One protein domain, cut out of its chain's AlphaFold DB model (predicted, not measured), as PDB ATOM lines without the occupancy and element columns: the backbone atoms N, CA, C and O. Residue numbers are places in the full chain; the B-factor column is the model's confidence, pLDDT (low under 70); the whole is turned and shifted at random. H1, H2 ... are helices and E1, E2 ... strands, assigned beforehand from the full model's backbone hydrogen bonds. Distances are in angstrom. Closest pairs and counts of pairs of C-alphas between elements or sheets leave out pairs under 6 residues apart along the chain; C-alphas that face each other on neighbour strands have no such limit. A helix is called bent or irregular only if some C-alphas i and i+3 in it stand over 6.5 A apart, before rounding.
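What this domain is: This is residues 149 to 358 of the 382 residues of the protein "Integrase catalytic region" of Thermosediminibacter oceani (strain ATCC BAA-1034 / DSM 16646 / JW/IW-1228P) (UniProt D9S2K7). A strongly twisted five-stranded sheet curls round helix H2, with the long helix H4 crossing its opposite face; H5 packs on the edge strand E3, H3 on the other edge strand E5, and H1 and H6 lie off the sheet. It makes three layers, helices on both faces of one sheet: H4 and H5 on one, H2, H3 and H7 on the other. The printed part has 210 residues, with seven named helices and five named strands in the order E1 H1 E2 E3 H2 E4 H3 E5 H4 H5 H6 H7, class mixed. The sheet, E3 E2 E1 E4 E5, is mixed. The whole is compact, with a radius of gyration of the C-alphas of 16.8 A and spans of 46 by 39 by 35 A.

Where its parts are: E1, residues 149 to 155, begins at C-alpha 149 (146.394, 129.181, 174.747) and is 19.8 A long. The other strands are E2, residues 178 to 184, 20.1 A; E3, 190 to 195, 17.1 A; E4, 223 to 227; and E5, 255 to 259. H4, residues 265 to 289, measures 34.4 A; H2, 200 to 216, 24.0 A; H5, 293 to 309, 24.2 A; H3, 240 to 253, 19.4 A. The shorter helices are H1, 164 to 172; H6, 323 to 329; and H7, 346 to 356, ending at C-alpha 356 (160.418, 111.791, 166.274).

How they stand to each other: E2 is antiparallel to E1, with N 152 and O 181 at 3.0 A, and to E3, with N 180 and O 193 at 2.8 A; E2 and E3 form a hairpin. E4 is parallel to E1, with N 151 and O 226 at 2.8 A, and to E5, with N 225 and O 256 at 2.9 A. E3, H2, E4 form a split strand-helix-strand unit, E2 and E1 lying between its strands, and E4, H3, E5 an unsplit one of parallel neighbours; both crossovers are right-handed. H4 is on the sheet at a height of 8.0 A. H4 is irregular, C-alphas 267 and 270 being 8.0 A apart, and has a kink of 46 degrees near residue 283; H3 is only just irregular, with C-alphas 248 and 251 6.8 A apart. With residues 283 to 288 alone H4 touches H1, about perpendicular at 84 degrees, closest C-alphas Ala 166 and Lys 288, 4.8 A. H5 touches H6, closest C-alphas Asn 308 and Pro 323, 5.1 A. H2 touches H7, closest C-alphas Asn 202 and Leu 346, 5.5 A. Every O i to N i+4 pair is within hydrogen-bond range in H2, H5 and H6; H1 has 3 of 5, H3 7 of 10, H4 13 of 21, H7 5 of 7.

The domain as a whole: The C-alphas farthest apart, of Pro 164 and His 252, are 46.0 A apart. The printed part has no cut; the links E4 to H3, H5 to H6 and H6 to H7 are long. Mean pLDDT of the printed part is 87.7, with residues 234, 237 to 238, 261 to 267 and 357 to 358 under 70.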
ATOM      1  N   TRP A 149     146.779 129.319 176.143       94.56
ATOM      2  CA  TRP A 149     146.394 129.181 174.747       94.56
ATOM      3  C   TRP A 149     145.150 128.318 174.611       94.56
ATOM      4  O   TRP A 149     145.108 127.199 175.113       94.56
ATOM      5  N   GLN A 150     144.156 128.821 173.885       93.56
ATOM      6  CA  GLN A 150     143.012 128.032 173.442       93.56
ATOM      7  C   GLN A 150     143.293 127.466 172.065       93.56
ATOM      8  O   GLN A 150     143.614 128.222 171.144       93.56
ATOM      9  N   ILE A 151     143.181 126.150 171.948       94.06
ATOM     10  CA  ILE A 151     143.458 125.401 170.734       94.06
ATOM     11  C   ILE A 151     142.188 124.668 170.318       94.06
ATOM     12  O   ILE A 151     141.555 124.003 171.136       94.06
ATOM     13  N   ASP A 152     141.817 124.825 169.054       92.44
ATOM     14  CA  ASP A 152     140.600 124.253 168.482       92.44
ATOM     15  C   ASP A 152     140.805 123.924 167.005       92.44
ATOM     16  O   ASP A 152     141.665 124.515 166.336       92.44
ATOM     17  N   ALA A 153     139.992 123.005 166.492       92.31
ATOM     18  CA  ALA A 153     139.940 122.669 165.080       92.31
ATOM     19  C   ALA A 153     138.536 122.932 164.529       92.31
ATOM     20  O   ALA A 153     137.529 122.616 165.152       92.31
ATOM     21  N   LYS A 154     138.456 123.511 163.330       91.50
ATOM     22  CA  LYS A 154     137.186 123.727 162.627       91.50
ATOM     23  C   LYS A 154     137.234 123.228 161.200       91.50
ATOM     24  O   LYS A 154     138.271 123.289 160.542       91.50
ATOM     25  N   HIS A 155     136.069 122.846 160.699       91.75
ATOM     26  CA  HIS A 155     135.853 122.681 159.272       91.75
ATOM     27  C   HIS A 155     135.628 124.053 158.616       91.75
ATOM     28  O   HIS A 155     134.854 124.868 159.117       91.75
ATOM     29  N   ILE A 156     136.318 124.333 157.512       88.19
ATOM     30  CA  ILE A 156     136.246 125.619 156.798       88.19
ATOM     31  C   ILE A 156     135.026 125.667 155.885       88.19
ATOM     32  O   ILE A 156     134.418 126.723 155.728       88.19
ATOM     33  N   ALA A 157     134.666 124.543 155.259       82.50
ATOM     34  CA  ALA A 157     133.514 124.469 154.369       82.50
ATOM     35  C   ALA A 157     132.213 124.430 155.188       82.50
ATOM     36  O   ALA A 157     131.611 123.378 155.389       82.50
ATOM     37  N   ASP A 158     131.798 125.601 155.664       82.25
ATOM     38  CA  ASP A 158     130.505 125.844 156.294       82.25
ATOM     39  C   ASP A 158     129.623 126.667 155.344       82.25
ATOM     40  O   ASP A 158     129.852 127.858 155.106       82.25
ATOM     41  N   GLN A 159     128.599 126.019 154.787       77.19
ATOM     42  CA  GLN A 159     127.657 126.641 153.856       77.19
ATOM     43  C   GLN A 159     126.814 127.746 154.517       77.19
ATOM     44  O   GLN A 159     126.333 128.645 153.830       77.19
ATOM     45  N   SER A 160     126.631 127.701 155.840       76.00
ATOM     46  CA  SER A 160     125.868 128.709 156.580       76.00
ATOM     47  C   SER A 160     126.670 129.991 156.821       76.00
ATOM     48  O   SER A 160     126.098 131.084 156.872       76.00
ATOM     49  N   ALA A 161     127.996 129.869 156.923       76.38
ATOM     50  CA  ALA A 161     128.902 130.978 157.200       76.38
ATOM     51  C   ALA A 161     129.484 131.620 155.928       76.38
ATOM     52  O   ALA A 161     129.805 132.813 155.935       76.38
ATOM     53  N   LEU A 162     129.614 130.860 154.834       83.44
ATOM     54  CA  LEU A 162     130.298 131.300 153.617       83.44
ATOM     55  C   LEU A 162     129.344 131.641 152.459       83.44
ATOM     56  O   LEU A 162     128.351 130.952 152.235       83.44
ATOM     57  N   PRO A 163     129.667 132.664 151.642       85.31
ATOM     58  CA  PRO A 163     129.001 132.884 150.361       85.31
ATOM     59  C   PRO A 163     129.131 131.665 149.425       85.31
ATOM     60  O   PRO A 163     130.188 131.027 149.424       85.31
ATOM     61  N   PRO A 164     128.140 131.385 148.553       87.75
ATOM     62  CA  PRO A 164     128.160 130.211 147.672       87.75
ATOM     63  C   PRO A 164     129.425 130.085 146.807       87.75
ATOM     64  O   PRO A 164     129.994 129.003 146.690       87.75
ATOM     65  N   GLU A 165     129.917 131.196 146.252       86.25
ATOM     66  CA  GLU A 165     131.148 131.222 145.444       86.25
ATOM     67  C   GLU A 165     132.395 130.839 146.259       86.25
ATOM     68  O   GLU A 165     133.270 130.108 145.786       86.25
ATOM     69  N   ALA A 166     132.479 131.332 147.499       87.06
ATOM     70  CA  ALA A 166     133.578 131.037 148.412       87.06
ATOM     71  C   ALA A 166     133.563 129.557 148.813       87.06
ATOM     72  O   ALA A 166     134.604 128.905 148.770       87.06
ATOM     73  N   TYR A 167     132.380 129.021 149.121       88.75
ATOM     74  CA  TYR A 167     132.178 127.610 149.442       88.75
ATOM     75  C   TYR A 167     132.600 126.694 148.283       88.75
ATOM     76  O   TYR A 167     133.411 125.788 148.469       88.75
ATOM     77  N   ALA A 168     132.138 126.971 147.059       88.44
ATOM     78  CA  ALA A 168     132.485 126.178 145.877       88.44
ATOM     79  C   ALA A 168     133.998 126.177 145.578       88.44
ATOM     80  O   ALA A 168     134.552 125.174 145.123       88.44
ATOM     81  N   SER A 169     134.686 127.285 145.872       89.69
ATOM     82  CA  SER A 169     136.129 127.431 145.640       89.69
ATOM     83  C   SER A 169     136.982 126.486 146.496       89.69
ATOM     84  O   SER A 169     138.078 126.118 146.070       89.69
ATOM     85  N   ILE A 170     136.487 126.064 147.668       89.00
ATOM     86  CA  ILE A 170     137.174 125.108 148.555       89.00
ATOM     87  C   ILE A 170     137.332 123.763 147.845       89.00
ATOM     88  O   ILE A 170     138.443 123.245 147.729       89.00
ATOM     89  N   PHE A 171     136.230 123.244 147.303       90.12
ATOM     90  CA  PHE A 171     136.201 121.956 146.612       90.12
ATOM     91  C   PHE A 171     136.887 122.028 145.251       90.12
ATOM     92  O   PHE A 171     137.702 121.164 144.927       90.12
ATOM     93  N   LYS A 172     136.631 123.095 144.479       91.00
ATOM     94  CA  LYS A 172     137.237 123.294 143.153       91.00
ATOM     95  C   LYS A 172     138.765 123.257 143.204       91.00
ATOM     96  O   LYS A 172     139.392 122.650 142.343       91.00
ATOM     97  N   ASN A 173     139.356 123.893 144.215       90.88
ATOM     98  CA  ASN A 173     140.806 124.026 144.344       90.88
ATOM     99  C   ASN A 173     141.442 122.998 145.296       90.88
ATOM    100  O   ASN A 173     142.635 123.119 145.584       90.88
ATOM    101  N   LYS A 174     140.671 122.014 145.790       91.88
ATOM    102  CA  LYS A 174     141.118 120.985 146.750       91.88
ATOM    103  C   LYS A 174     141.855 121.594 147.952       91.88
ATOM    104  O   LYS A 174     142.989 121.221 148.264       91.88
ATOM    105  N   LEU A 175     141.243 122.605 148.566       93.56
ATOM    106  CA  LEU A 175     141.811 123.256 149.746       93.56
ATOM    107  C   LEU A 175     141.683 122.335 150.967       93.56
ATOM    108  O   LEU A 175     140.699 121.597 151.045       93.56
ATOM    109  N   PRO A 176     142.623 122.400 151.928       93.50
ATOM    110  CA  PRO A 176     142.508 121.620 153.153       93.50
ATOM    111  C   PRO A 176     141.229 122.030 153.903       93.50
ATOM    112  O   PRO A 176     141.055 123.225 154.167       93.50
ATOM    113  N   PRO A 177     140.327 121.095 154.232       92.62
ATOM    114  CA  PRO A 177     139.040 121.403 154.841       92.62
ATOM    115  C   PRO A 177     139.138 121.772 156.323       92.62
ATOM    116  O   PRO A 177     138.210 122.399 156.830       92.62
ATOM    117  N   PHE A 178     140.227 121.426 157.019       94.75
ATOM    118  CA  PHE A 178     140.366 121.671 158.455       94.75
ATOM    119  C   PHE A 178     141.341 122.809 158.751       94.75
ATOM    120  O   PHE A 178     142.461 122.836 158.243       94.75
ATOM    121  N   GLN A 179     140.922 123.731 159.615       96.06
ATOM    122  CA  GLN A 179     141.757 124.774 160.200       96.06
ATOM    123  C   GLN A 179     141.988 124.453 161.675       96.06
ATOM    124  O   GLN A 179     141.032 124.351 162.438       96.06
ATOM    125  N   PHE A 180     143.252 124.398 162.078       96.19
ATOM    126  CA  PHE A 180     143.670 124.374 163.474       96.19
ATOM    127  C   PHE A 180     144.051 125.788 163.900       96.19
ATOM    128  O   PHE A 180     144.795 126.469 163.190       96.19
ATOM    129  N   THR A 181     143.558 126.233 165.049       96.62
ATOM    130  CA  THR A 181     143.804 127.577 165.576       96.62
ATOM    131  C   THR A 181     144.331 127.486 166.994       96.62
ATOM    132  O   THR A 181     143.766 126.770 167.807       96.62
ATOM    133  N   ALA A 182     145.371 128.256 167.304       96.88
ATOM    134  CA  ALA A 182     145.840 128.497 168.663       96.88
ATOM    135  C   ALA A 182     145.760 129.997 168.947       96.88
ATOM    136  O   ALA A 182     146.304 130.791 168.179       96.88
ATOM    137  N   ILE A 183     145.091 130.405 170.026       95.75
ATOM    138  CA  ILE A 183     144.953 131.815 170.406       95.75
ATOM    139  C   ILE A 183     145.271 132.045 171.884       95.75
ATOM    140  O   ILE A 183     144.707 131.394 172.759       95.75
ATOM    141  N   ASP A 184     146.135 133.019 172.167       94.44
ATOM    142  CA  ASP A 184     146.423 133.460 173.529       94.44
ATOM    143  C   ASP A 184     145.252 134.277 174.095       94.44
ATOM    144  O   ASP A 184     144.799 135.275 173.512       94.44
ATOM    145  N   ILE A 185     144.777 133.893 175.277       90.62
ATOM    146  CA  ILE A 185     143.604 134.515 175.897       90.62
ATOM    147  C   ILE A 185     143.869 135.925 176.427       90.62
ATOM    148  O   ILE A 185     142.911 136.646 176.707       90.62
ATOM    149  N   LYS A 186     145.123 136.367 176.575       90.19
ATOM    150  CA  LYS A 186     145.440 137.698 177.121       90.19
ATOM    151  C   LYS A 186     145.703 138.725 176.025       90.19
ATOM    152  O   LYS A 186     145.096 139.791 176.037       90.19
ATOM    153  N   THR A 187     146.506 138.368 175.032       92.06
ATOM    154  CA  THR A 187     146.964 139.248 173.944       92.06
ATOM    155  C   THR A 187     146.192 139.047 172.645       92.06
ATOM    156  O   THR A 187     146.246 139.903 171.771       92.06
ATOM    157  N   ARG A 188     145.439 137.944 172.503       94.19
ATOM    158  CA  ARG A 188     144.857 137.495 171.223       94.19
ATOM    159  C   ARG A 188     145.901 137.166 170.158       94.19
ATOM    160  O   ARG A 188     145.524 137.094 168.988       94.19
ATOM    161  N   LEU A 189     147.175 136.971 170.521       95.50
ATOM    162  CA  LEU A 189     148.162 136.476 169.565       95.50
ATOM    163  C   LEU A 189     147.696 135.117 169.064       95.50
ATOM    164  O   LEU A 189     147.216 134.300 169.849       95.50
ATOM    165  N   ARG A 190     147.774 134.913 167.753       95.81
ATOM    166  CA  ARG A 190     147.143 133.764 167.124       95.81
ATOM    167  C   ARG A 190     148.038 133.092 166.105       95.81
ATOM    168  O   ARG A 190     148.700 133.766 165.318       95.81
ATOM    169  N   PHE A 191     147.944 131.773 166.060       97.69
ATOM    170  CA  PHE A 191     148.544 130.920 165.049       97.69
ATOM    171  C   PHE A 191     147.478 130.049 164.396       97.69
ATOM    172  O   PHE A 191     146.511 129.660 165.053       97.69
ATOM    173  N   ILE A 192     147.654 129.753 163.107       97.38
ATOM    174  CA  ILE A 192     146.807 128.797 162.392       97.38
ATOM    175  C   ILE A 192     147.664 127.836 161.578       97.38
ATOM    176  O   ILE A 192     148.747 128.192 161.109       97.38
ATOM    177  N   ALA A 193     147.130 126.645 161.375       97.25
ATOM    178  CA  ALA A 193     147.605 125.681 160.400       97.25
ATOM    179  C   ALA A 193     146.400 124.996 159.751       97.25
ATOM    180  O   ALA A 193     145.267 125.124 160.220       97.25
ATOM    181  N   TYR A 194     146.645 124.280 158.664       96.94
ATOM    182  CA  TYR A 194     145.609 123.595 157.902       96.94
ATOM    183  C   TYR A 194     145.885 122.101 157.822       96.94
ATOM    184  O   TYR A 194     147.043 121.697 157.890       96.94
ATOM    185  N   ALA A 195     144.851 121.285 157.643       96.00
ATOM    186  CA  ALA A 195     145.021 119.857 157.400       96.00
ATOM    187  C   ALA A 195     143.963 119.283 156.454       96.00
ATOM    188  O   ALA A 195     142.853 119.817 156.347       96.00
ATOM    189  N   ASP A 196     144.324 118.186 155.790       93.81
ATOM    190  CA  ASP A 196     143.426 117.377 154.970       93.81
ATOM    191  C   ASP A 196     142.563 116.439 155.828       93.81
ATOM    192  O   ASP A 196     141.398 116.223 155.494       93.81
ATOM    193  N   SER A 197     143.084 115.959 156.965       90.94
ATOM    194  CA  SER A 197     142.339 115.138 157.929       90.94
ATOM    195  C   SER A 197     142.303 115.714 159.352       90.94
ATOM    196  O   SER A 197     143.256 116.335 159.840       90.94
ATOM    197  N   LEU A 198     141.187 115.470 160.047       89.31
ATOM    198  CA  LEU A 198     141.000 115.795 161.461       89.31
ATOM    199  C   LEU A 198     141.426 114.609 162.334       89.31
ATOM    200  O   LEU A 198     140.603 113.939 162.953       89.31
ATOM    201  N   ASP A 199     142.733 114.354 162.364       87.62
ATOM    202  CA  ASP A 199     143.304 113.230 163.099       87.62
ATOM    203  C   ASP A 199     144.160 113.681 164.281       87.62
ATOM    204  O   ASP A 199     144.760 114.760 164.298       87.62
ATOM    205  N   PHE A 200     144.320 112.772 165.243       85.56
ATOM    206  CA  PHE A 200     145.167 112.979 166.414       85.56
ATOM    207  C   PHE A 200     146.614 113.374 166.076       85.56
ATOM    208  O   PHE A 200     147.207 114.207 166.759       85.56
ATOM    209  N   LYS A 201     147.192 112.801 165.012       87.75
ATOM    210  CA  LYS A 201     148.562 113.121 164.581       87.75
ATOM    211  C   LYS A 201     148.696 114.594 164.190       87.75
ATOM    212  O   LYS A 201     149.663 115.245 164.584       87.75
ATOM    213  N   ASN A 202     147.714 115.126 163.461       91.12
ATOM    214  CA  ASN A 202     147.688 116.528 163.045       91.12
ATOM    215  C   ASN A 202     147.472 117.449 164.257       91.12
ATOM    216  O   ASN A 202     148.223 118.412 164.422       91.12
ATOM    217  N   GLY A 203     146.553 117.098 165.165       91.38
ATOM    218  CA  GLY A 203     146.336 117.841 166.413       91.38
ATOM    219  C   GLY A 203     147.583 117.914 167.304       91.38
ATOM    220  O   GLY A 203     147.979 119.001 167.731       91.38
ATOM    221  N   LEU A 204     148.266 116.786 167.526       90.81
ATOM    222  CA  LEU A 204     149.520 116.746 168.288       90.81
ATOM    223  C   LEU A 204     150.638 117.547 167.606       90.81
ATOM    224  O   LEU A 204     151.333 118.318 168.266       90.81
ATOM    225  N   THR A 205     150.779 117.410 166.287       93.31
ATOM    226  CA  THR A 205     151.777 118.151 165.496       93.31
ATOM    227  C   THR A 205     151.573 119.654 165.603       93.31
ATOM    228  O   THR A 205     152.540 120.393 165.773       93.31
ATOM    229  N   PHE A 206     150.324 120.119 165.562       95.44
ATOM    230  CA  PHE A 206     150.018 121.535 165.714       95.44
ATOM    231  C   PHE A 206     150.384 122.064 167.103       95.44
ATOM    232  O   PHE A 206     151.043 123.097 167.207       95.44
ATOM    233  N   MET A 207     150.023 121.342 168.171       94.69
ATOM    234  CA  MET A 207     150.396 121.729 169.537       94.69
ATOM    235  C   MET A 207     151.920 121.793 169.711       94.69
ATOM    236  O   MET A 207     152.441 122.761 170.266       94.69
ATOM    237  N   LEU A 208     152.647 120.801 169.192       93.75
ATOM    238  CA  LEU A 208     154.111 120.783 169.217       93.75
ATOM    239  C   LEU A 208     154.722 121.942 168.427       93.75
ATOM    240  O   LEU A 208     155.654 122.576 168.912       93.75
ATOM    241  N   LEU A 209     154.178 122.259 167.249       94.94
ATOM    242  CA  LEU A 209     154.631 123.386 166.436       94.94
ATOM    243  C   LEU A 209     154.458 124.718 167.179       94.94
ATOM    244  O   LEU A 209     155.384 125.527 167.204       94.94
ATOM    245  N   VAL A 210     153.307 124.925 167.826       96.31
ATOM    246  CA  VAL A 210     153.044 126.123 168.638       96.31
ATOM    247  C   VAL A 210     154.010 126.203 169.818       96.31
ATOM    248  O   VAL A 210     154.608 127.255 170.047       96.31
ATOM    249  N   ALA A 211     154.213 125.101 170.545       95.38
ATOM    250  CA  ALA A 211     155.166 125.059 171.650       95.38
ATOM    251  C   ALA A 211     156.594 125.365 171.167       95.38
ATOM    252  O   ALA A 211     157.253 126.232 171.732       95.38
ATOM    253  N   ALA A 212     157.049 124.729 170.085       94.06
ATOM    254  CA  ALA A 212     158.377 124.941 169.504       94.06
ATOM    255  C   ALA A 212     158.591 126.381 169.065       94.06
ATOM    256  O   ALA A 212     159.624 126.967 169.386       94.06
ATOM    257  N   TRP A 213     157.596 126.975 168.411       95.50
ATOM    258  CA  TRP A 213     157.638 128.374 168.023       95.50
ATOM    259  C   TRP A 213     157.796 129.286 169.245       95.50
ATOM    260  O   TRP A 213     158.730 130.080 169.309       95.50
ATOM    261  N   LEU A 214     156.948 129.133 170.265       94.69
ATOM    262  CA  LEU A 214     157.016 129.958 171.475       94.69
ATOM    263  C   LEU A 214     158.355 129.803 172.209       94.69
ATOM    264  O   LEU A 214     158.943 130.802 172.628       94.69
ATOM    265  N   ARG A 215     158.873 128.574 172.315       93.19
ATOM    266  CA  ARG A 215     160.176 128.295 172.937       93.19
ATOM    267  C   ARG A 215     161.329 128.910 172.143       93.19
ATOM    268  O   ARG A 215     162.188 129.551 172.746       93.19
ATOM    269  N   ALA A 216     161.316 128.801 170.813       92.62
ATOM    270  CA  ALA A 216     162.312 129.426 169.938       92.62
ATOM    271  C   ALA A 216     162.323 130.959 170.068       92.62
ATOM    272  O   ALA A 216     163.372 131.587 169.963       92.62
ATOM    273  N   PHE A 217     161.169 131.556 170.369       91.06
ATOM    274  CA  PHE A 217     161.026 132.989 170.625       91.06
ATOM    275  C   PHE A 217     161.245 133.409 172.086       91.06
ATOM    276  O   PHE A 217     160.971 134.555 172.441       91.06
ATOM    277  N   GLY A 218     161.785 132.517 172.921       89.25
ATOM    278  CA  GLY A 218     162.242 132.843 174.271       89.25
ATOM    279  C   GLY A 218     161.154 132.829 175.343       89.25
ATOM    280  O   GLY A 218     161.414 133.246 176.471       89.25
ATOM    281  N   VAL A 219     159.956 132.324 175.040       91.75
ATOM    282  CA  VAL A 219     158.904 132.117 176.042       91.75
ATOM    283  C   VAL A 219     159.310 130.933 176.917       91.75
ATOM    284  O   VAL A 219     159.280 129.795 176.454       91.75
ATOM    285  N   LYS A 220     159.726 131.177 178.165       90.19
ATOM    286  CA  LYS A 220     160.287 130.143 179.064       90.19
ATOM    287  C   LYS A 220     159.349 129.699 180.182       90.19
ATOM    288  O   LYS A 220     159.548 128.622 180.742       90.19
ATOM    289  N   HIS A 221     158.336 130.500 180.508       91.81
ATOM    290  CA  HIS A 221     157.358 130.146 181.530       91.81
ATOM    291  C   HIS A 221     156.498 128.950 181.107       91.81
ATOM    292  O   HIS A 221     156.462 128.546 179.934       91.81
ATOM    293  N   GLN A 222     155.821 128.373 182.101       94.31
ATOM    294  CA  GLN A 222     154.894 127.268 181.896       94.31
ATOM    295  C   GLN A 222     153.779 127.699 180.945       94.31
ATOM    296  O   GLN A 222     153.189 128.765 181.121       94.31
ATOM    297  N   LEU A 223     153.510 126.869 179.942       95.31
ATOM    298  CA  LEU A 223     152.428 127.081 178.985       95.31
ATOM    299  C   LEU A 223     151.231 126.219 179.363       95.31
ATOM    300  O   LEU A 223     151.395 125.089 179.809       95.31
ATOM    301  N   PHE A 224     150.032 126.719 179.108       94.19
ATOM    302  CA  PHE A 224     148.790 125.988 179.285       94.19
ATOM    303  C   PHE A 224     148.060 125.909 177.952       94.19
ATOM    304  O   PHE A 224     147.703 126.937 177.376       94.19
ATOM    305  N   PHE A 225     147.840 124.697 177.454       94.31
ATOM    306  CA  PHE A 225     147.107 124.450 176.214       94.31
ATOM    307  C   PHE A 225     145.728 123.903 176.549       94.31
ATOM    308  O   PHE A 225     145.582 122.746 176.934       94.31
ATOM    309  N   GLN A 226     144.715 124.750 176.409       90.69
ATOM    310  CA  GLN A 226     143.319 124.398 176.594       90.69
ATOM    311  C   GLN A 226     142.727 123.919 175.269       90.69
ATOM    312  O   GLN A 226     142.600 124.703 174.332       90.69
ATOM    313  N   THR A 227     142.347 122.646 175.213       87.75
ATOM    314  CA  THR A 227     141.641 122.037 174.076       87.75
ATOM    315  C   THR A 227     140.252 121.586 174.504       87.75
ATOM    316  O   THR A 227     139.962 121.451 175.700       87.75
ATOM    317  N   ASP A 228     139.385 121.324 173.534       80.38
ATOM    318  CA  ASP A 228     138.165 120.575 173.800       80.38
ATOM    319  C   ASP A 228     138.471 119.089 174.102       80.38
ATOM    320  O   ASP A 228     139.629 118.669 174.225       80.38
ATOM    321  N   ASN A 229     137.415 118.299 174.298       75.06
ATOM    322  CA  ASN A 229     137.522 116.863 174.571       75.06
ATOM    323  C   ASN A 229     137.571 116.017 173.284       75.06
ATOM    324  O   ASN A 229     137.317 114.811 173.353       75.06
ATOM    325  N   GLY A 230     137.871 116.627 172.132       73.31
ATOM    326  CA  GLY A 230     137.975 115.962 170.840       73.31
ATOM    327  C   GLY A 230     139.065 114.887 170.813       73.31
ATOM    328  O   GLY A 230     140.101 114.972 171.488       73.31
ATOM    329  N   ALA A 231     138.834 113.830 170.033       76.69
ATOM    330  CA  ALA A 231     139.779 112.721 169.892       76.69
ATOM    331  C   ALA A 231     141.101 113.169 169.236       76.69
ATOM    332  O   ALA A 231     142.169 112.618 169.527       76.69
ATOM    333  N   GLU A 232     141.039 114.209 168.406       79.06
ATOM    334  CA  GLU A 232     142.151 114.866 167.727       79.06
ATOM    335  C   GLU A 232     143.136 115.542 168.695       79.06
ATOM    336  O   GLU A 232     144.323 115.643 168.392       79.06
ATOM    337  N   PHE A 233     142.696 115.912 169.902       77.00
ATOM    338  CA  PHE A 233     143.559 116.480 170.948       77.00
ATOM    339  C   PHE A 233     143.891 115.483 172.068       77.00
ATOM    340  O   PHE A 233     144.482 115.838 173.091       77.00
ATOM    341  N   GLY A 234     143.567 114.205 171.863       65.44
ATOM    342  CA  GLY A 234     143.844 113.132 172.812       65.44
ATOM    343  C   GLY A 234     142.671 112.781 173.723       65.44
ATOM    344  O   GLY A 234     142.865 111.942 174.596       65.44
ATOM    345  N   GLY A 235     141.481 113.351 173.498       76.12
ATOM    346  CA  GLY A 235     140.247 113.033 174.214       76.12
ATOM    347  C   GLY A 235     140.053 113.816 175.516       76.12
ATOM    348  O   GLY A 235     140.711 114.825 175.777       76.12
ATOM    349  N   SER A 236     139.133 113.335 176.356       73.44
ATOM    350  CA  SER A 236     138.823 113.949 177.653       73.44
ATOM    351  C   SER A 236     140.015 113.926 178.621       73.44
ATOM    352  O   SER A 236     140.931 113.110 178.485       73.44
ATOM    353  N   ALA A 237     139.982 114.785 179.648       66.81
ATOM    354  CA  ALA A 237     141.024 114.858 180.680       66.81
ATOM    355  C   ALA A 237     141.293 113.510 181.375       66.81
ATOM    356  O   ALA A 237     142.424 113.203 181.751       66.81
ATOM    357  N   GLY A 238     140.252 112.688 181.533       65.62
ATOM    358  CA  GLY A 238     140.354 111.362 182.142       65.62
ATOM    359  C   GLY A 238     140.964 110.300 181.227       65.62
ATOM    360  O   GLY A 238     141.334 109.226 181.706       65.62
ATOM    361  N   SER A 239     141.086 110.571 179.926       77.19
ATOM    362  CA  SER A 239     141.555 109.580 178.965       77.19
ATOM    363  C   SER A 239     143.024 109.211 179.201       77.19
ATOM    364  O   SER A 239     143.893 110.050 179.463       77.19
ATOM    365  N   ARG A 240     143.324 107.914 179.077       74.81
ATOM    366  CA  ARG A 240     144.693 107.385 179.192       74.81
ATOM    367  C   ARG A 240     145.634 108.060 178.196       74.81
ATOM    368  O   ARG A 240     146.754 108.416 178.551       74.81
ATOM    369  N   LYS A 241     145.150 108.263 176.970       77.94
ATOM    370  CA  LYS A 241     145.883 108.905 175.882       77.94
ATOM    371  C   LYS A 241     146.349 110.308 176.276       77.94
ATOM    372  O   LYS A 241     147.541 110.582 176.182       77.94
ATOM    373  N   ARG A 242     145.461 111.151 176.817       81.25
ATOM    374  CA  ARG A 242     145.803 112.494 177.318       81.25
ATOM    375  C   ARG A 242     146.886 112.456 178.400       81.25
ATOM    376  O   ARG A 242     147.862 113.194 178.298       81.25
ATOM    377  N   LYS A 243     146.761 111.556 179.382       82.81
ATOM    378  CA  LYS A 243     147.756 111.384 180.459       82.81
ATOM    379  C   LYS A 243     149.129 110.955 179.932       82.81
ATOM    380  O   LYS A 243     150.145 111.483 180.374       82.81
ATOM    381  N   LEU A 244     149.166 110.020 178.980       83.62
ATOM    382  CA  LEU A 244     150.413 109.572 178.352       83.62
ATOM    383  C   LEU A 244     151.087 110.704 177.575       83.62
ATOM    384  O   LEU A 244     152.288 110.897 177.712       83.62
ATOM    385  N   ILE A 245     150.318 111.476 176.808       85.19
ATOM    386  CA  ILE A 245     150.835 112.608 176.032       85.19
ATOM    387  C   ILE A 245     151.383 113.703 176.950       85.19
ATOM    388  O   ILE A 245     152.468 114.223 176.694       85.19
ATOM    389  N   GLN A 246     150.668 114.032 178.031       87.00
ATOM    390  CA  GLN A 246     151.158 114.968 179.043       87.00
ATOM    391  C   GLN A 246     152.525 114.511 179.568       87.00
ATOM    392  O   GLN A 246     153.505 115.239 179.442       87.00
ATOM    393  N   LYS A 247     152.602 113.265 180.048       85.31
ATOM    394  CA  LYS A 247     153.791 112.728 180.719       85.31
ATOM    395  C   LYS A 247     154.993 112.511 179.800       85.31
ATOM    396  O   LYS A 247     156.126 112.728 180.209       85.31
ATOM    397  N   LEU A 248     154.766 112.004 178.591       85.19
ATOM    398  CA  LEU A 248     155.844 111.585 177.688       85.19
ATOM    399  C   LEU A 248     156.309 112.694 176.747       85.19
ATOM    400  O   LEU A 248     157.397 112.586 176.191       85.19
ATOM    401  N   ILE A 249     155.491 113.730 176.536       86.88
ATOM    402  CA  ILE A 249     155.771 114.781 175.556       86.88
ATOM    403  C   ILE A 249     155.767 116.152 176.231       86.88
ATOM    404  O   ILE A 249     156.801 116.810 176.272       86.88
ATOM    405  N   PHE A 250     154.631 116.601 176.770       90.06
ATOM    406  CA  PHE A 250     154.472 118.010 177.151       90.06
ATOM    407  C   PHE A 250     155.127 118.405 178.480       90.06
ATOM    408  O   PHE A 250     155.579 119.547 178.595       90.06
ATOM    409  N   ASP A 251     155.278 117.483 179.437       88.12
ATOM    410  CA  ASP A 251     156.012 117.732 180.687       88.12
ATOM    411  C   ASP A 251     157.460 118.158 180.404       88.12
ATOM    412  O   ASP A 251     157.944 119.149 180.950       88.12
ATOM    413  N   HIS A 252     158.124 117.492 179.452       87.44
ATOM    414  CA  HIS A 252     159.483 117.840 179.020       87.44
ATOM    415  C   HIS A 252     159.573 119.217 178.348       87.44
ATOM    416  O   HIS A 252     160.646 119.811 178.281       87.44
ATOM    417  N   TRP A 253     158.446 119.739 177.863       88.06
ATOM    418  CA  TRP A 253     158.348 121.037 177.202       88.06
ATOM    419  C   TRP A 253     157.831 122.137 178.136       88.06
ATOM    420  O   TRP A 253     157.657 123.275 177.688       88.06
ATOM    421  N   ASN A 254     157.600 121.832 179.421       92.25
ATOM    422  CA  ASN A 254     156.971 122.722 180.401       92.25
ATOM    423  C   ASN A 254     155.606 123.252 179.907       92.25
ATOM    424  O   ASN A 254     155.321 124.454 179.944       92.25
ATOM    425  N   VAL A 255     154.799 122.353 179.336       94.50
ATOM    426  CA  VAL A 255     153.457 122.626 178.811       94.50
ATOM    427  C   VAL A 255     152.462 121.749 179.567       94.50
ATOM    428  O   VAL A 255     152.651 120.544 179.675       94.50
ATOM    429  N   SER A 256     151.375 122.333 180.054       93.25
ATOM    430  CA  SER A 256     150.279 121.622 180.705       93.25
ATOM    431  C   SER A 256     149.035 121.638 179.831       93.25
ATOM    432  O   SER A 256     148.538 122.685 179.414       93.25
ATOM    433  N   LEU A 257     148.526 120.450 179.550       90.00
ATOM    434  CA  LEU A 257     147.328 120.222 178.775       90.00
ATOM    435  C   LEU A 257     146.093 120.375 179.665       90.00
ATOM    436  O   LEU A 257     145.908 119.652 180.640       90.00
ATOM    437  N   LEU A 258     145.223 121.309 179.300       87.69
ATOM    438  CA  LEU A 258     143.958 121.578 179.969       87.69
ATOM    439  C   LEU A 258     142.803 121.154 179.064       87.69
ATOM    440  O   LEU A 258     142.870 121.283 177.841       87.69
ATOM    441  N   ASN A 259     141.727 120.669 179.667       82.69
ATOM    442  CA  ASN A 259     140.488 120.361 178.967       82.69
ATOM    443  C   ASN A 259     139.400 121.340 179.406       82.69
ATOM    444  O   ASN A 259     139.429 121.870 180.520       82.69
ATOM    445  N   ILE A 260     138.430 121.573 178.528       72.56
ATOM    446  CA  ILE A 260     137.243 122.357 178.870       72.56
ATOM    447  C   ILE A 260     136.436 121.602 179.937       72.56
ATOM    448  O   ILE A 260     136.126 120.423 179.738       72.56
ATOM    449  N   PRO A 261     136.054 122.264 181.045       65.38
ATOM    450  CA  PRO A 261     135.135 121.682 182.010       65.38
ATOM    451  C   PRO A 261     133.817 121.300 181.335       65.38
ATOM    452  O   PRO A 261     133.255 122.072 180.550       65.38
ATOM    453  N   GLU A 262     133.294 120.120 181.657       57.06
ATOM    454  CA  GLU A 262     132.006 119.682 181.128       57.06
ATOM    455  C   GLU A 262     130.922 120.732 181.426       57.06
ATOM    456  O   GLU A 262     130.819 121.253 182.534       57.06
ATOM    457  N   ARG A 263     130.113 121.056 180.406       53.09
ATOM    458  CA  ARG A 263     129.009 122.039 180.444       53.09
ATOM    459  C   ARG A 263     129.402 123.521 180.506       53.09
ATOM    460  O   ARG A 263     128.500 124.355 180.533       53.09
ATOM    461  N   ASN A 264     130.684 123.879 180.408       60.94
ATOM    462  CA  ASN A 264     131.111 125.284 180.380       60.94
ATOM    463  C   ASN A 264     131.610 125.730 178.991       60.94
ATOM    464  O   ASN A 264     132.751 126.146 178.825       60.94
ATOM    465  N   LYS A 265     130.738 125.656 177.973       55.62
ATOM    466  CA  LYS A 265     131.062 126.054 176.581       55.62
ATOM    467  C   LYS A 265     131.535 127.512 176.458       55.62
ATOM    468  O   LYS A 265     132.218 127.855 175.500       55.62
ATOM    469  N   GLU A 266     131.208 128.357 177.437       61.22
ATOM    470  CA  GLU A 266     131.627 129.760 177.473       61.22
ATOM    471  C   GLU A 266     133.146 129.941 177.677       61.22
ATOM    472  O   GLU A 266     133.675 131.023 177.414       61.22
ATOM    473  N   THR A 267     133.887 128.907 178.101       65.38
ATOM    474  CA  THR A 267     135.338 129.038 178.294       65.38
ATOM    475  C   THR A 267     136.082 129.206 176.972       65.38
ATOM    476  O   THR A 267     137.036 129.974 176.943       65.38
ATOM    477  N   ASN A 268     135.621 128.617 175.861       75.25
ATOM    478  CA  ASN A 268     136.274 128.694 174.539       75.25
ATOM    479  C   ASN A 268     135.816 129.874 173.662       75.25
ATOM    480  O   ASN A 268     136.051 129.915 172.452       75.25
ATOM    481  N   CYS A 269     135.201 130.898 174.256       78.88
ATOM    482  CA  CYS A 269     134.679 132.035 173.501       78.88
ATOM    483  C   CYS A 269     135.737 132.815 172.690       78.88
ATOM    484  O   CYS A 269     135.361 133.560 171.778       78.88
ATOM    485  N   PHE A 270     137.040 132.724 173.001       85.50
ATOM    486  CA  PHE A 270     138.062 133.437 172.221       85.50
ATOM    487  C   PHE A 270     138.350 132.751 170.896       85.50
ATOM    488  O   PHE A 270     138.374 133.437 169.869       85.50
ATOM    489  N   VAL A 271     138.527 131.429 170.911       84.31
ATOM    490  CA  VAL A 271     138.781 130.666 169.690       84.31
ATOM    491  C   VAL A 271     137.542 130.635 168.796       84.31
ATOM    492  O   VAL A 271     137.657 131.006 167.628       84.31
ATOM    493  N   GLU A 272     136.342 130.437 169.355       85.06
ATOM    494  CA  GLU A 272     135.068 130.504 168.615       85.06
ATOM    495  C   GLU A 272     134.890 131.865 167.918       85.06
ATOM    496  O   GLU A 272     134.587 131.972 166.726       85.06
ATOM    497  N   ARG A 273     135.162 132.960 168.637       86.06
ATOM    498  CA  ARG A 273     135.109 134.307 168.059       86.06
ATOM    499  C   ARG A 273     136.181 134.533 166.991       86.06
ATOM    500  O   ARG A 273     135.953 135.319 166.064       86.06
ATOM    501  N   SER A 274     137.349 133.913 167.138       89.69
ATOM    502  CA  SER A 274     138.408 133.980 166.131       89.69
ATOM    503  C   SER A 274     138.003 133.236 164.860       89.69
ATOM    504  O   SER A 274     138.155 133.790 163.776       89.69
ATOM    505  N   HIS A 275     137.346 132.082 164.996       90.00
ATOM    506  CA  HIS A 275     136.837 131.289 163.884       90.00
ATOM    507  C   HIS A 275     135.806 132.080 163.087       90.00
ATOM    508  O   HIS A 275     135.948 132.212 161.873       90.00
ATOM    509  N   ARG A 276     134.868 132.738 163.779       87.00
ATOM    510  CA  ARG A 276     133.903 133.639 163.138       87.00
ATOM    511  C   ARG A 276     134.567 134.824 162.439       87.00
ATOM    512  O   ARG A 276     134.086 135.304 161.418       87.00
ATOM    513  N   THR A 277     135.659 135.333 163.009       90.00
ATOM    514  CA  THR A 277     136.435 136.403 162.369       90.00
ATOM    515  C   THR A 277     137.046 135.911 161.060       90.00
ATOM    516  O   THR A 277     137.039 136.662 160.091       90.00
ATOM    517  N   ASP A 278     137.532 134.670 161.009       91.88
ATOM    518  CA  ASP A 278     138.037 134.088 159.766       91.88
ATOM    519  C   ASP A 278     136.926 133.947 158.727       91.88
ATOM    520  O   ASP A 278     137.126 134.334 157.582       91.88
ATOM    521  N   ASP A 279     135.736 133.489 159.117       89.69
ATOM    522  CA  ASP A 279     134.614 133.336 158.182       89.69
ATOM    523  C   ASP A 279     134.179 134.686 157.596       89.69
ATOM    524  O   ASP A 279     134.095 134.840 156.377       89.69
ATOM    525  N   GLU A 280     133.980 135.691 158.457       86.88
ATOM    526  CA  GLU A 280     133.491 137.022 158.070       86.88
ATOM    527  C   GLU A 280     134.536 137.864 157.313       86.88
ATOM    528  O   GLU A 280     134.180 138.584 156.379       86.88
ATOM    529  N   GLU A 281     135.803 137.843 157.738       89.12
ATOM    530  CA  GLU A 281     136.828 138.798 157.280       89.12
ATOM    531  C   GLU A 281     137.901 138.167 156.381       89.12
ATOM    532  O   GLU A 281     138.560 138.890 155.632       89.12
ATOM    533  N   PHE A 282     138.080 136.844 156.415       92.06
ATOM    534  CA  PHE A 282     139.049 136.152 155.569       92.06
ATOM    535  C   PHE A 282     138.358 135.329 154.488       92.06
ATOM    536  O   PHE A 282     138.449 135.682 153.311       92.06
ATOM    537  N   TYR A 283     137.638 134.277 154.862       91.69
ATOM    538  CA  TYR A 283     137.118 133.294 153.925       91.69
ATOM    539  C   TYR A 283     136.065 133.874 152.984       91.69
ATOM    540  O   TYR A 283     136.224 133.767 151.764       91.69
ATOM    541  N   ALA A 284     135.055 134.572 153.513       87.56
ATOM    542  CA  ALA A 284     133.990 135.157 152.700       87.56
ATOM    543  C   ALA A 284     134.500 136.159 151.647       87.56
ATOM    544  O   ALA A 284     133.916 136.277 150.570       87.56
ATOM    545  N   LEU A 285     135.593 136.870 151.937       86.38
ATOM    546  CA  LEU A 285     136.139 137.901 151.047       86.38
ATOM    547  C   LEU A 285     137.152 137.350 150.040       86.38
ATOM    548  O   LEU A 285     137.270 137.872 148.925       86.38
ATOM    549  N   ASN A 286     137.907 136.327 150.440       89.12
ATOM    550  CA  ASN A 286     139.135 135.949 149.756       89.12
ATOM    551  C   ASN A 286     139.077 134.585 149.068       89.12
ATOM    552  O   ASN A 286     139.762 134.425 148.061       89.12
ATOM    553  N   LEU A 287     138.256 133.629 149.525       89.06
ATOM    554  CA  LEU A 287     138.244 132.276 148.944       89.06
ATOM    555  C   LEU A 287     137.906 132.265 147.450       89.06
ATOM    556  O   LEU A 287     138.508 131.505 146.702       89.06
ATOM    557  N   LYS A 288     137.038 133.172 146.987       88.69
ATOM    558  CA  LYS A 288     136.709 133.312 145.557       88.69
ATOM    559  C   LYS A 288     137.892 133.716 144.665       88.69
ATOM    560  O   LYS A 288     137.824 133.575 143.452       88.69
ATOM    561  N   LYS A 289     138.958 134.270 145.254       90.38
ATOM    562  CA  LYS A 289     140.179 134.701 144.550       90.38
ATOM    563  C   LYS A 289     141.250 133.609 144.525       90.38
ATOM    564  O   LYS A 289     142.299 133.797 143.915       90.38
ATOM    565  N   VAL A 290     141.023 132.500 145.227       91.12
ATOM    566  CA  VAL A 290     141.992 131.413 145.340       91.12
ATOM    567  C   VAL A 290     142.050 130.640 144.027       91.12
ATOM    568  O   VAL A 290     141.028 130.215 143.492       91.12
ATOM    569  N   THR A 291     143.269 130.430 143.537       91.38
ATOM    570  CA  THR A 291     143.550 129.695 142.296       91.38
ATOM    571  C   THR A 291     144.196 128.331 142.536       91.38
ATOM    572  O   THR A 291     144.181 127.482 141.655       91.38
ATOM    573  N   SER A 292     144.793 128.115 143.712       93.50
ATOM    574  CA  SER A 292     145.480 126.874 144.078       93.50
ATOM    575  C   SER A 292     145.684 126.777 145.591       93.50
ATOM    576  O   SER A 292     145.598 127.783 146.304       93.50
ATOM    577  N   ARG A 293     146.044 125.585 146.082       93.38
ATOM    578  CA  ARG A 293     146.426 125.353 147.486       93.38
ATOM    579  C   ARG A 293     147.588 126.246 147.934       93.38
ATOM    580  O   ARG A 293     147.543 126.820 149.015       93.38
ATOM    581  N   THR A 294     148.591 126.451 147.081       93.62
ATOM    582  CA  THR A 294     149.720 127.351 147.374       93.62
ATOM    583  C   THR A 294     149.279 128.810 147.471       93.62
ATOM    584  O   THR A 294     149.718 129.530 148.366       93.62
ATOM    585  N   SER A 295     148.398 129.258 146.568       95.25
ATOM    586  CA  SER A 295     147.819 130.607 146.619       95.25
ATOM    587  C   SER A 295     147.036 130.814 147.920       95.25
ATOM    588  O   SER A 295     147.247 131.804 148.620       95.25
ATOM    589  N   PHE A 296     146.236 129.820 148.317       95.69
ATOM    590  CA  PHE A 296     145.516 129.821 149.588       95.69
ATOM    591  C   PHE A 296     146.444 129.950 150.801       95.69
ATOM    592  O   PHE A 296     146.229 130.831 151.630       95.69
ATOM    593  N   LEU A 297     147.506 129.140 150.890       95.56
ATOM    594  CA  LEU A 297     148.454 129.202 152.010       95.56
ATOM    595  C   LEU A 297     149.164 130.562 152.091       95.56
ATOM    596  O   LEU A 297     149.291 131.120 153.179       95.56
ATOM    597  N   LYS A 298     149.547 131.156 150.951       96.19
ATOM    598  CA  LYS A 298     150.101 132.525 150.911       96.19
ATOM    599  C   LYS A 298     149.097 133.555 151.432       96.19
ATOM    600  O   LYS A 298     149.454 134.444 152.205       96.19
ATOM    601  N   MET A 299     147.833 133.438 151.033       96.44
ATOM    602  CA  MET A 299     146.768 134.326 151.505       96.44
ATOM    603  C   MET A 299     146.500 134.146 153.002       96.44
ATOM    604  O   MET A 299     146.321 135.140 153.704       96.44
ATOM    605  N   ALA A 300     146.541 132.914 153.505       96.50
ATOM    606  CA  ALA A 300     146.390 132.621 154.923       96.50
ATOM    607  C   ALA A 300     147.577 133.127 155.760       96.50
ATOM    608  O   ALA A 300     147.378 133.681 156.841       96.50
ATOM    609  N   GLN A 301     148.805 133.041 155.237       97.44
ATOM    610  CA  GLN A 301     149.975 133.661 155.864       97.44
ATOM    611  C   GLN A 301     149.795 135.177 155.986       97.44
ATOM    612  O   GLN A 301     149.970 135.745 157.066       97.44
ATOM    613  N   ASN A 302     149.391 135.836 154.896       96.56
ATOM    614  CA  ASN A 302     149.114 137.273 154.896       96.56
ATOM    615  C   ASN A 302     147.988 137.634 155.869       96.56
ATOM    616  O   ASN A 302     148.055 138.668 156.536       96.56
ATOM    617  N   TRP A 303     146.976 136.776 155.986       95.81
ATOM    618  CA  TRP A 303     145.889 136.945 156.939       95.81
ATOM    619  C   TRP A 303     146.373 136.897 158.391       95.81
ATOM    620  O   TRP A 303     145.986 137.761 159.175       95.81
ATOM    621  N   ILE A 304     147.260 135.969 158.758       96.56
ATOM    622  CA  ILE A 304     147.832 135.910 160.115       96.56
ATOM    623  C   ILE A 304     148.701 137.119 160.420       96.56
ATOM    624  O   ILE A 304     148.565 137.714 161.492       96.56
ATOM    625  N   LEU A 305     149.531 137.540 159.466       96.44
ATOM    626  CA  LEU A 305     150.327 138.757 159.611       96.44
ATOM    627  C   LEU A 305     149.419 139.981 159.790       96.44
ATOM    628  O   LEU A 305     149.612 140.790 160.696       96.44
ATOM    629  N   TYR A 306     148.361 140.101 158.991       94.56
ATOM    630  CA  TYR A 306     147.373 141.155 159.188       94.56
ATOM    631  C   TYR A 306     146.705 141.052 160.567       94.56
ATOM    632  O   TYR A 306     146.640 142.048 161.285       94.56
ATOM    633  N   PHE A 307     146.263 139.863 160.980       95.06
ATOM    634  CA  PHE A 307     145.563 139.635 162.246       95.06
ATOM    635  C   PHE A 307     146.409 140.010 163.472       95.06
ATOM    636  O   PHE A 307     145.889 140.642 164.395       95.06
ATOM    637  N   ASN A 308     147.691 139.635 163.472       96.31
ATOM    638  CA  ASN A 308     148.603 139.826 164.600       96.31
ATOM    639  C   ASN A 308     149.245 141.222 164.642       96.31
ATOM    640  O   ASN A 308     149.508 141.724 165.735       96.31
ATOM    641  N   TYR A 309     149.466 141.868 163.491       94.19
ATOM    642  CA  TYR A 309     150.236 143.121 163.425       94.19
ATOM    643  C   TYR A 309     149.440 144.356 163.007       94.19
ATOM    644  O   TYR A 309     149.927 145.467 163.187       94.19
ATOM    645  N   ARG A 310     148.255 144.205 162.403       91.12
ATOM    646  CA  ARG A 310     147.510 145.345 161.827       91.12
ATOM    647  C   ARG A 310     146.032 145.379 162.190       91.12
ATOM    648  O   ARG A 310     145.431 146.453 162.201       91.12
ATOM    649  N   ARG A 311     145.423 144.229 162.475       91.06
ATOM    650  CA  ARG A 311     143.997 144.134 162.771       91.06
ATOM    651  C   ARG A 311     143.713 144.630 164.191       91.06
ATOM    652  O   ARG A 311     144.205 144.031 165.146       91.06
ATOM    653  N   PRO A 312     142.854 145.644 164.367       89.56
ATOM    654  CA  PRO A 312     142.488 146.113 165.695       89.56
ATOM    655  C   PRO A 312     141.515 145.174 166.397       89.56
ATOM    656  O   PRO A 312     140.511 144.734 165.821       89.56
ATOM    657  N   HIS A 313     141.742 144.945 167.688       90.25
ATOM    658  CA  HIS A 313     140.862 144.132 168.519       90.25
ATOM    659  C   HIS A 313     140.152 144.978 169.566       90.25
ATOM    660  O   HIS A 313     140.753 145.694 170.354       90.25
ATOM    661  N   PHE A 314     138.828 144.853 169.613       85.62
ATOM    662  CA  PHE A 314     137.975 145.548 170.587       85.62
ATOM    663  C   PHE A 314     137.392 144.580 171.629       85.62
ATOM    664  O   PHE A 314     136.303 144.808 172.158       85.62
ATOM    665  N   GLY A 315     138.071 143.451 171.858       83.19
ATOM    666  CA  GLY A 315     137.782 142.562 172.981       83.19
ATOM    667  C   GLY A 315     138.104 143.230 174.322       83.19
ATOM    668  O   GLY A 315     138.718 144.299 174.358       83.19
ATOM    669  N   LYS A 316     137.685 142.600 175.426       81.56
ATOM    670  CA  LYS A 316     138.045 143.052 176.779       81.56
ATOM    671  C   LYS A 316     139.577 143.163 176.878       81.56
ATOM    672  O   LYS A 316     140.275 142.297 176.363       81.56
ATOM    673  N   ASN A 317     140.067 144.251 177.473       83.06
ATOM    674  CA  ASN A 317     141.490 144.582 177.650       83.06
ATOM    675  C   ASN A 317     142.327 144.785 176.367       83.06
ATOM    676  O   ASN A 317     143.538 144.938 176.469       83.06
ATOM    677  N   MET A 318     141.714 144.850 175.176       88.44
ATOM    678  CA  MET A 318     142.450 145.120 173.927       88.44
ATOM    679  C   MET A 318     142.402 146.589 173.494       88.44
ATOM    680  O   MET A 318     143.328 147.058 172.856       88.44
ATOM    681  N   ASN A 319     141.340 147.339 173.814       86.50
ATOM    682  CA  ASN A 319     141.225 148.786 173.534       86.50
ATOM    683  C   ASN A 319     141.546 149.237 172.088       86.50
ATOM    684  O   ASN A 319     141.866 150.398 171.859       86.50
ATOM    685  N   GLY A 320     141.393 148.359 171.094       87.56
ATOM    686  CA  GLY A 320     141.722 148.643 169.695       87.56
ATOM    687  C   GLY A 320     143.156 148.286 169.296       87.56
ATOM    688  O   GLY A 320     143.461 148.390 168.112       87.56
ATOM    689  N   MET A 321     143.988 147.826 170.233       91.44
ATOM    690  CA  MET A 321     145.336 147.330 169.969       91.44
ATOM    691  C   MET A 321     145.304 146.058 169.113       91.44
ATOM    692  O   MET A 321     144.356 145.260 169.153       91.44
ATOM    693  N   THR A 322     146.367 145.869 168.346       93.38
ATOM    694  CA  THR A 322     146.726 144.598 167.714       93.38
ATOM    695  C   THR A 322     147.302 143.632 168.760       93.38
ATOM    696  O   THR A 322     147.719 144.068 169.837       93.38
ATOM    697  N   PRO A 323     147.357 142.318 168.485       94.81
ATOM    698  CA  PRO A 323     147.963 141.368 169.413       94.81
ATOM    699  C   PRO A 323     149.414 141.683 169.775       94.81
ATOM    700  O   PRO A 323     149.815 141.577 170.933       94.81
ATOM    701  N   VAL A 324     150.194 142.145 168.801       93.94
ATOM    702  CA  VAL A 324     151.598 142.514 169.008       93.94
ATOM    703  C   VAL A 324     151.724 143.817 169.801       93.94
ATOM    704  O   VAL A 324     152.577 143.924 170.680       93.94
ATOM    705  N   GLU A 325     150.844 144.795 169.584       93.06
ATOM    706  CA  GLU A 325     150.769 145.982 170.449       93.06
ATOM    707  C   GLU A 325     150.370 145.621 171.884       93.06
ATOM    708  O   GLU A 325     150.953 146.159 172.824       93.06
ATOM    709  N   ALA A 326     149.450 144.670 172.070       93.00
ATOM    710  CA  ALA A 326     149.082 144.183 173.397       93.00
ATOM    711  C   ALA A 326     150.279 143.532 174.112       93.00
ATOM    712  O   ALA A 326     150.480 143.766 175.302       93.00
ATOM    713  N   LEU A 327     151.126 142.788 173.395       91.94
ATOM    714  CA  LEU A 327     152.379 142.275 173.958       91.94
ATOM    715  C   LEU A 327     153.319 143.396 174.428       91.94
ATOM    716  O   LEU A 327     153.909 143.274 175.502       91.94
ATOM    717  N   LYS A 328     153.426 144.504 173.673       89.69
ATOM    718  CA  LYS A 328     154.214 145.684 174.099       89.69
ATOM    719  C   LYS A 328     153.618 146.319 175.345       89.69
ATOM    720  O   LYS A 328     154.351 146.674 176.261       89.69
ATOM    721  N   PHE A 329     152.293 146.445 175.381       89.75
ATOM    722  CA  PHE A 329     151.570 147.018 176.510       89.75
ATOM    723  C   PHE A 329     151.842 146.250 177.809       89.75
ATOM    724  O   PHE A 329     152.108 146.865 178.838       89.75
ATOM    725  N   TYR A 330     151.867 144.916 177.753       87.50
ATOM    726  CA  TYR A 330     152.213 144.075 178.903       87.50
ATOM    727  C   TYR A 330     153.724 143.958 179.174       87.50
ATOM    728  O   TYR A 330     154.114 143.166 180.026       87.50
ATOM    729  N   ARG A 331     154.575 144.730 178.479       82.50
ATOM    730  CA  ARG A 331     156.044 144.729 178.634       82.50
ATOM    731  C   ARG A 331     156.674 143.338 178.519       82.50
ATOM    732  O   ARG A 331     157.687 143.052 179.150       82.50
ATOM    733  N   CYS A 332     156.081 142.471 177.703       77.81
ATOM    734  CA  CYS A 332     156.667 141.173 177.408       77.81
ATOM    735  C   CYS A 332     157.938 141.391 176.571       77.81
ATOM    736  O   CYS A 332     157.907 142.137 175.589       77.81
ATOM    737  N   PHE A 333     159.053 140.764 176.944       75.56
ATOM    738  CA  PHE A 333     160.208 140.664 176.055       75.56
ATOM    739  C   PHE A 333     159.883 139.632 174.981       75.56
ATOM    740  O   PHE A 333     159.764 138.444 175.271       75.56
ATOM    741  N   TYR A 334     159.712 140.084 173.745       80.19
ATOM    742  CA  TYR A 334     159.432 139.202 172.622       80.19
ATOM    743  C   TYR A 334     160.166 139.685 171.376       80.19
ATOM    744  O   TYR A 334     160.353 140.884 171.156       80.19
ATOM    745  N   HIS A 335     160.561 138.741 170.527       87.88
ATOM    746  CA  HIS A 335     161.080 139.087 169.212       87.88
ATOM    747  C   HIS A 335     159.932 139.594 168.325       87.88
ATOM    748  O   HIS A 335     158.900 138.921 168.257       87.88
ATOM    749  N   PRO A 336     160.095 140.688 167.558       87.12
ATOM    750  CA  PRO A 336     159.029 141.249 166.727       87.12
ATOM    751  C   PRO A 336     158.365 140.264 165.762       87.12
ATOM    752  O   PRO A 336     157.250 140.523 165.343       87.12
ATOM    753  N   ALA A 337     159.022 139.153 165.422       92.88
ATOM    754  CA  ALA A 337     158.500 138.109 164.540       92.88
ATOM    755  C   ALA A 337     157.625 137.043 165.237       92.88
ATOM    756  O   ALA A 337     157.133 136.148 164.557       92.88
ATOM    757  N   ILE A 338     157.394 137.119 166.553       94.00
ATOM    758  CA  ILE A 338     156.652 136.088 167.305       94.00
ATOM    759  C   ILE A 338     155.242 135.829 166.751       94.00
ATOM    760  O   ILE A 338     154.754 134.709 166.814       94.00
ATOM    761  N   GLY A 339     154.588 136.833 166.160       93.88
ATOM    762  CA  GLY A 339     153.272 136.698 165.527       93.88
ATOM    763  C   GLY A 339     153.301 136.173 164.090       93.88
ATOM    764  O   GLY A 339     152.269 136.201 163.423       93.88
ATOM    765  N   SER A 340     154.463 135.753 163.586       95.69
ATOM    766  CA  SER A 340     154.694 135.403 162.179       95.69
ATOM    767  C   SER A 340     154.932 133.907 161.965       95.69
ATOM    768  O   SER A 340     155.665 133.543 161.048       95.69
ATOM    769  N   MET A 341     154.340 133.044 162.801       96.00
ATOM    770  CA  MET A 341     154.464 131.592 162.640       96.00
ATOM    771  C   MET A 341     154.038 131.180 161.218       96.00
ATOM    772  O   MET A 341     152.978 131.631 160.762       96.00
ATOM    773  N   PRO A 342     154.845 130.368 160.506       95.50
ATOM    774  CA  PRO A 342     154.499 129.889 159.178       95.50
ATOM    775  C   PRO A 342     153.181 129.116 159.177       95.50
ATOM    776  O   PRO A 342     152.976 128.203 159.977       95.50
ATOM    777  N   VAL A 343     152.299 129.466 158.247       96.44
ATOM    778  CA  VAL A 343     151.064 128.734 157.986       96.44
ATOM    779  C   VAL A 343     151.397 127.531 157.115       96.44
ATOM    780  O   VAL A 343     151.843 127.668 155.976       96.44
ATOM    781  N   VAL A 344     151.166 126.345 157.665       95.25
ATOM    782  CA  VAL A 344     151.580 125.065 157.084       95.25
ATOM    783  C   VAL A 344     150.404 124.106 156.947       95.25
ATOM    784  O   VAL A 344     149.356 124.284 157.572       95.25
ATOM    785  N   VAL A 345     150.607 123.074 156.129       95.19
ATOM    786  CA  VAL A 345     149.750 121.888 156.082       95.19
ATOM    787  C   VAL A 345     150.324 120.848 157.040       95.19
ATOM    788  O   VAL A 345     151.471 120.428 156.883       95.19
ATOM    789  N   LEU A 346     149.530 120.425 158.017       94.44
ATOM    790  CA  LEU A 346     149.973 119.541 159.091       94.44
ATOM    791  C   LEU A 346     150.236 118.115 158.617       94.44
ATOM    792  O   LEU A 346     151.152 117.497 159.141       94.44
ATOM    793  N   ASP A 347     149.526 117.625 157.603       91.94
ATOM    794  CA  ASP A 347     149.633 116.242 157.111       91.94
ATOM    795  C   ASP A 347     151.057 115.883 156.660       91.94
ATOM    796  O   ASP A 347     151.510 114.751 156.805       91.94
ATOM    797  N   GLN A 348     151.804 116.864 156.145       85.94
ATOM    798  CA  GLN A 348     153.200 116.667 155.748       85.94
ATOM    799  C   GLN A 348     154.135 116.619 156.960       85.94
ATOM    800  O   GLN A 348     155.077 115.830 156.990       85.94
ATOM    801  N   LEU A 349     153.871 117.452 157.968       86.25
ATOM    802  CA  LEU A 349     154.677 117.545 159.185       86.25
ATOM    803  C   LEU A 349     154.393 116.399 160.156       86.25
ATOM    804  O   LEU A 349     155.285 115.977 160.894       86.25
ATOM    805  N   SER A 350     153.169 115.878 160.142       84.88
ATOM    806  CA  SER A 350     152.714 114.874 161.094       84.88
ATOM    807  C   SER A 350     153.375 113.512 160.893       84.88
ATOM    808  O   SER A 350     153.500 112.732 161.838       84.88
ATOM    809  N   ASN A 351     153.900 113.250 159.694       82.25
ATOM    810  CA  ASN A 351     154.740 112.085 159.421       82.25
ATOM    811  C   ASN A 351     156.079 112.158 160.173       82.25
ATOM    812  O   ASN A 351     156.510 111.170 160.765       82.25
ATOM    813  N   TYR A 352     156.704 113.338 160.218       80.56
ATOM    814  CA  TYR A 352     157.974 113.540 160.920       80.56
ATOM    815  C   TYR A 352     157.804 113.540 162.436       80.56
ATOM    816  O   TYR A 352     158.613 112.946 163.142       80.56
ATOM    817  N   THR A 353     156.745 114.159 162.961       75.00
ATOM    818  CA  THR A 353     156.461 114.101 164.405       75.00
ATOM    819  C   THR A 353     156.126 112.682 164.852       75.00
ATOM    820  O   THR A 353     156.555 112.277 165.930       75.00
ATOM    821  N   SER A 354     155.431 111.903 164.015       70.06
ATOM    822  CA  SER A 354     155.183 110.480 164.276       70.06
ATOM    823  C   SER A 354     156.477 109.691 164.434       70.06
ATOM    824  O   SER A 354     156.552 108.865 165.339       70.06
ATOM    825  N   LEU A 355     157.491 109.988 163.617       72.00
ATOM    826  CA  LEU A 355     158.815 109.375 163.714       72.00
ATOM    827  C   LEU A 355     159.592 109.865 164.949       72.00
ATOM    828  O   LEU A 355     160.125 109.055 165.696       72.00
ATOM    829  N   LEU A 356     159.635 111.182 165.187       72.56
ATOM    830  CA  LEU A 356     160.418 111.791 166.274       72.56
ATOM    831  C   LEU A 356     159.969 111.351 167.669       72.56
ATOM    832  O   LEU A 356     160.798 111.180 168.557       72.56
ATOM    833  N   PHE A 357     158.661 111.198 167.869       67.38
ATOM    834  CA  PHE A 357     158.081 110.791 169.152       67.38
ATOM    835  C   PHE A 357     157.711 109.307 169.195       67.38
ATOM    836  O   PHE A 357     157.067 108.880 170.151       67.38
ATOM    837  N   ASP A 358     158.077 108.559 168.147       67.44
ATOM    838  CA  ASP A 358     157.719 107.160 167.911       67.44
ATOM    839  C   ASP A 358     156.271 106.851 168.318       67.44
ATOM    840  O   ASP A 358     155.955 105.954 169.101       67.44
TER     841      ASP A 358